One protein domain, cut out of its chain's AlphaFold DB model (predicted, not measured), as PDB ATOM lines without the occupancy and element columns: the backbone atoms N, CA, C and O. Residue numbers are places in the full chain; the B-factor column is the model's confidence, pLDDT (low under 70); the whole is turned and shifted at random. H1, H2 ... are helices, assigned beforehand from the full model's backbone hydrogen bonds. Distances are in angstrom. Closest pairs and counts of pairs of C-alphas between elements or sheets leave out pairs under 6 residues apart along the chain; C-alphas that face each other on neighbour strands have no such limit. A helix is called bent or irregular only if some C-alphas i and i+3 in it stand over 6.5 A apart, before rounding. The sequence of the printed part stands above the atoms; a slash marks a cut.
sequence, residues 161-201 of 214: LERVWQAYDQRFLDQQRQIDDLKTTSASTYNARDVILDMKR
ATOM      1  N   LEU A 161       9.763 -39.152  38.731       92.69
ATOM      2  CA  LEU A 161      10.236 -38.229  37.699       92.69
ATOM      3  C   LEU A 161       9.232 -38.103  36.540       92.69
ATOM      4  O   LEU A 161       8.899 -36.990  36.138       92.69
ATOM      5  N   GLU A 162       8.696 -39.226  36.054       93.31
ATOM      6  CA  GLU A 162       7.654 -39.242  35.018       93.31
ATOM      7  C   GLU A 162       6.374 -38.541  35.493       93.31
ATOM      8  O   GLU A 162       5.799 -37.745  34.751       93.31
ATOM      9  N   ARG A 163       5.965 -38.751  36.750       93.56
ATOM     10  CA  ARG A 163       4.819 -38.050  37.349       93.56
ATOM     11  C   ARG A 163       5.026 -36.535  37.392       93.56
ATOM     12  O   ARG A 163       4.109 -35.781  37.065       93.56
ATOM     13  N   VAL A 164       6.208 -36.079  37.802       95.12
ATOM     14  CA  VAL A 164       6.540 -34.647  37.867       95.12
ATOM     15  C   VAL A 164       6.527 -34.025  36.472       95.12
ATOM     16  O   VAL A 164       5.946 -32.957  36.293       95.12
ATOM     17  N   TRP A 165       7.105 -34.693  35.473       94.56
ATOM     18  CA  TRP A 165       7.108 -34.205  34.092       94.56
ATOM     19  C   TRP A 165       5.704 -34.131  33.496       94.56
ATOM     20  O   TRP A 165       5.336 -33.091  32.960       94.56
ATOM     21  N   GLN A 166       4.878 -35.159  33.696       95.12
ATOM     22  CA  GLN A 166       3.473 -35.115  33.281       95.12
ATOM     23  C   GLN A 166       2.723 -33.946  33.933       95.12
ATOM     24  O   GLN A 166       1.927 -33.276  33.277       95.12
ATOM     25  N   ALA A 167       2.984 -33.660  35.211       95.62
ATOM     26  CA  ALA A 167       2.382 -32.515  35.887       95.62
ATOM     27  C   ALA A 167       2.849 -31.170  35.298       95.62
ATOM     28  O   ALA A 167       2.044 -30.241  35.203       95.62
ATOM     29  N   TYR A 168       4.119 -31.051  34.893       96.31
ATOM     30  CA  TYR A 168       4.615 -29.869  34.181       96.31
ATOM     31  C   TYR A 168       3.949 -29.709  32.814       96.31
ATOM     32  O   TYR A 168       3.475 -28.614  32.517       96.31
ATOM     33  N   ASP A 169       3.834 -30.779  32.029       96.69
ATOM     34  CA  ASP A 169       3.190 -30.741  30.712       96.69
ATOM     35  C   ASP A 169       1.733 -30.270  30.806       96.69
ATOM     36  O   ASP A 169       1.313 -29.397  30.047       96.69
ATOM     37  N   GLN A 170       0.971 -30.771  31.784       95.19
ATOM     38  CA  GLN A 170      -0.408 -30.318  32.014       95.19
ATOM     39  C   GLN A 170      -0.470 -28.829  32.375       95.19
ATOM     40  O   GLN A 170      -1.290 -28.093  31.830       95.19
ATOM     41  N   ARG A 171       0.437 -28.350  33.237       95.25
ATOM     42  CA  ARG A 171       0.516 -26.921  33.580       95.25
ATOM     43  C   ARG A 171       0.853 -26.059  32.369       95.25
ATOM     44  O   ARG A 171       0.268 -24.991  32.224       95.25
ATOM     45  N   PHE A 172       1.767 -26.505  31.509       96.06
ATOM     46  CA  PHE A 172       2.101 -25.788  30.279       96.06
ATOM     47  C   PHE A 172       0.913 -25.733  29.316       96.06
ATOM     48  O   PHE A 172       0.641 -24.674  28.753       96.06
ATOM     49  N   LEU A 173       0.162 -26.829  29.169       96.25
ATOM     50  CA  LEU A 173      -1.064 -26.848  28.367       96.25
ATOM     51  C   LEU A 173      -2.127 -25.892  28.920       96.25
ATOM     52  O   LEU A 173      -2.738 -25.148  28.156       96.25
ATOM     53  N   ASP A 174      -2.329 -25.872  30.236       96.19
ATOM     54  CA  ASP A 174      -3.290 -24.964  30.863       96.19
ATOM     55  C   ASP A 174      -2.857 -23.498  30.748       96.19
ATOM     56  O   ASP A 174      -3.689 -22.634  30.476       96.19
ATOM     57  N   GLN A 175      -1.561 -23.202  30.879       95.62
ATOM     58  CA  GLN A 175      -1.023 -21.863  30.616       95.62
ATOM     59  C   GLN A 175      -1.230 -21.447  29.159       95.62
ATOM     60  O   GLN A 175      -1.621 -20.311  28.902       95.62
ATOM     61  N   GLN A 176      -1.017 -22.357  28.207       95.06
ATOM     62  CA  GLN A 176      -1.265 -22.093  26.793       95.06
ATOM     63  C   GLN A 176      -2.747 -21.785  26.539       95.06
ATOM     64  O   GLN A 176      -3.051 -20.789  25.885       95.06
ATOM     65  N   ARG A 177      -3.666 -22.560  27.131       95.44
ATOM     66  CA  ARG A 177      -5.112 -22.277  27.076       95.44
ATOM     67  C   ARG A 177      -5.444 -20.905  27.648       95.44
ATOM     68  O   ARG A 177      -6.139 -20.144  26.995       95.44
ATOM     69  N   GLN A 178      -4.906 -20.557  28.816       94.69
ATOM     70  CA  GLN A 178      -5.123 -19.236  29.414       94.69
ATOM     71  C   GLN A 178      -4.602 -18.106  28.523       94.69
ATOM     72  O   GLN A 178      -5.259 -17.079  28.387       94.69
ATOM     73  N   ILE A 179      -3.435 -18.280  27.896       94.56
ATOM     74  CA  ILE A 179      -2.889 -17.310  26.939       94.56
ATOM     75  C   ILE A 179      -3.822 -17.165  25.736       94.56
ATOM     76  O   ILE A 179      -4.065 -16.045  25.284       94.56
ATOM     77  N   ASP A 180      -4.346 -18.269  25.215       95.00
ATOM     78  CA  ASP A 180      -5.239 -18.258  24.060       95.00
ATOM     79  C   ASP A 180      -6.620 -17.671  24.409       95.00
ATOM     80  O   ASP A 180      -7.152 -16.865  23.641       95.00
ATOM     81  N   ASP A 181      -7.148 -17.945  25.603       91.94
ATOM     82  CA  ASP A 181      -8.364 -17.326  26.140       91.94
ATOM     83  C   ASP A 181      -8.179 -15.820  26.367       91.94
ATOM     84  O   ASP A 181      -9.048 -15.026  26.004       91.94
ATOM     85  N   LEU A 182      -7.031 -15.390  26.907       88.81
ATOM     86  CA  LEU A 182      -6.692 -13.973  27.076       88.81
ATOM     87  C   LEU A 182      -6.564 -13.261  25.729       88.81
ATOM     88  O   LEU A 182      -7.097 -12.163  25.570       88.81
ATOM     89  N   LYS A 183      -5.906 -13.877  24.741       87.94
ATOM     90  CA  LYS A 183      -5.827 -13.347  23.371       87.94
ATOM     91  C   LYS A 183      -7.212 -13.222  22.746       87.94
ATOM     92  O   LYS A 183      -7.507 -12.198  22.136       87.94
ATOM     93  N   THR A 184      -8.065 -14.229  22.917       87.75
ATOM     94  CA  THR A 184      -9.433 -14.228  22.383       87.75
ATOM     95  C   THR A 184     -10.284 -13.160  23.060       87.75
ATOM     96  O   THR A 184     -10.933 -12.364  22.383       87.75
ATOM     97  N   THR A 185     -10.221 -13.071  24.389       85.62
ATOM     98  CA  THR A 185     -10.927 -12.050  25.170       85.62
ATOM     99  C   THR A 185     -10.463 -10.654  24.763       85.62
ATOM    100  O   THR A 185     -11.295  -9.814  24.437       85.62
ATOM    101  N   SER A 186      -9.148 -10.434  24.669       81.31
ATOM    102  CA  SER A 186      -8.556  -9.175  24.200       81.31
ATOM    103  C   SER A 186      -8.943  -8.825  22.761       81.31
ATOM    104  O   SER A 186      -9.026  -7.641  22.444       81.31
ATOM    105  N   ALA A 187      -9.151  -9.812  21.887       77.12
ATOM    106  CA  ALA A 187      -9.647  -9.592  20.531       77.12
ATOM    107  C   ALA A 187     -11.155  -9.278  20.500       77.12
ATOM    108  O   ALA A 187     -11.604  -8.588  19.588       77.12
ATOM    109  N   SER A 188     -11.924  -9.781  21.472       74.44
ATOM    110  CA  SER A 188     -13.381  -9.600  21.574       74.44
ATOM    111  C   SER A 188     -13.804  -8.304  22.274       74.44
ATOM    112  O   SER A 188     -14.850  -7.741  21.957       74.44
ATOM    113  N   THR A 189     -13.000  -7.804  23.213       70.69
ATOM    114  CA  THR A 189     -13.169  -6.462  23.776       70.69
ATOM    115  C   THR A 189     -12.775  -5.434  22.725       70.69
ATOM    116  O   THR A 189     -11.708  -5.594  22.138       70.69
ATOM    117  N   TYR A 190     -13.618  -4.410  22.521       59.41
ATOM    118  CA  TYR A 190     -13.449  -3.273  21.597       59.41
ATOM    119  C   TYR A 190     -11.974  -3.051  21.245       59.41
ATOM    120  O   TYR A 190     -11.202  -2.514  22.046       59.41
ATOM    121  N   ASN A 191     -11.558  -3.569  20.088       70.12
ATOM    122  CA  ASN A 191     -10.144  -3.602  19.751       70.12
ATOM    123  C   ASN A 191      -9.661  -2.149  19.656       70.12
ATOM    124  O   ASN A 191     -10.424  -1.269  19.256       70.12
ATOM    125  N   ALA A 192      -8.399  -1.858  19.979       68.38
ATOM    126  CA  ALA A 192      -7.840  -0.516  19.786       68.38
ATOM    127  C   ALA A 192      -8.112   0.004  18.360       68.38
ATOM    128  O   ALA A 192      -8.331   1.193  18.147       68.38
ATOM    129  N   ARG A 193      -8.183  -0.913  17.384       74.25
ATOM    130  CA  ARG A 193      -8.636  -0.629  16.022       74.25
ATOM    131  C   ARG A 193     -10.080  -0.124  15.944       74.25
ATOM    132  O   ARG A 193     -10.313   0.844  15.229       74.25
ATOM    133  N   ASP A 194     -11.017  -0.755  16.638       76.25
ATOM    134  CA  ASP A 194     -12.428  -0.365  16.638       76.25
ATOM    135  C   ASP A 194     -12.614   0.975  17.350       76.25
ATOM    136  O   ASP A 194     -13.286   1.840  16.806       76.25
ATOM    137  N   VAL A 195     -11.905   1.217  18.463       78.00
ATOM    138  CA  VAL A 195     -11.862   2.538  19.121       78.00
ATOM    139  C   VAL A 195     -11.334   3.611  18.160       78.00
ATOM    140  O   VAL A 195     -11.913   4.685  18.049       78.00
ATOM    141  N   ILE A 196     -10.255   3.335  17.419       79.88
ATOM    142  CA  ILE A 196      -9.700   4.280  16.435       79.88
ATOM    143  C   ILE A 196     -10.667   4.518  15.272       79.88
ATOM    144  O   ILE A 196     -10.761   5.641  14.782       79.88
ATOM    145  N   LEU A 197     -11.357   3.482  14.794       84.75
ATOM    146  CA  LEU A 197     -12.336   3.613  13.717       84.75
ATOM    147  C   LEU A 197     -13.564   4.405  14.166       84.75
ATOM    148  O   LEU A 197     -14.044   5.235  13.398       84.75
ATOM    149  N   ASP A 198     -14.017   4.199  15.398       84.12
ATOM    150  CA  ASP A 198     -15.126   4.938  15.996       84.12
ATOM    151  C   ASP A 198     -14.745   6.411  16.200       84.12
ATOM    152  O   ASP A 198     -15.404   7.299  15.664       84.12
ATOM    153  N   MET A 199     -13.575   6.681  16.799       83.38
ATOM    154  CA  MET A 199     -13.032   8.042  16.930       83.38
ATOM    155  C   MET A 199     -12.843   8.736  15.571       83.38
ATOM    156  O   MET A 199     -13.061   9.941  15.449       83.38
ATOM    157  N   LYS A 200     -12.436   8.003  14.522       85.12
ATOM    158  CA  LYS A 200     -12.343   8.545  13.155       85.12
ATOM    159  C   LYS A 200     -13.712   8.864  12.569       85.12
ATOM    160  O   LYS A 200     -13.854   9.914  11.949       85.12
ATOM    161  N   ARG A 201     -14.700   7.987  12.757       86.94
ATOM    162  CA  ARG A 201     -16.076   8.208  12.297       86.94
ATOM    163  C   ARG A 201     -16.686   9.424  12.995       86.94
ATOM    164  O   ARG A 201     -17.237  10.281  12.314       86.94
TER     165      ARG A 201
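Overview. This is residues 161 to 201 of the 214 residues of an uncharacterized protein of Mesorhizobium sp (UniProt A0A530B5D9). A long straight helix, H1, is followed end to end by a short helix, H2, which points nearly the same way but is set a little to one side, with a tight link stepping across between them. The result is a thin rod in which no part of residues 161 to 201 folds back on another. The printed part has 41 residues with two named helices, H1 then H2, and no named strand; the class is all helix. It is extended, with a radius of gyration of the C-alphas of 17.7 A and spans of 59 by 9 by 5 A.

Along the chain. H1 covers residues 161 to 188 and measures 40.5 A from first to last C-alpha. It begins at C-alpha 161, at (10.236, -38.229, 37.699), and ends at C-alpha 188, at (-13.381, -9.600, 21.574). H2 covers residues 192 to 201 and measures 14.1 A; its last C-alpha, that of Arg 201, is at (-16.076, 8.208, 12.297).

Arrangement. The N-to-C direction is (-0.50, 0.77, -0.40) for H1 and (-0.49, 0.77, -0.41) for H2. H1 and H2 are apart, with no C-alpha of the one within 8 A of the other, and a tight link of 3 residues joins them. In both H1 and H2 every O i to N i+4 pair is within hydrogen-bond range. Neither helix is bent or irregular.

Size, cuts and confidence. The C-alphas of Leu 161 and Arg 201, the first and last printed residues, are the two farthest apart, at 59.1 A. Residues 161 to 201 stand free: no C-alpha 8 or more residues away along the chain is within 10 A. The printed part has no cut and no long link. The mean pLDDT of the printed part is 87.3, that of H1 is 92 and that of H2 is 80; residues 190 and 192 are under 70.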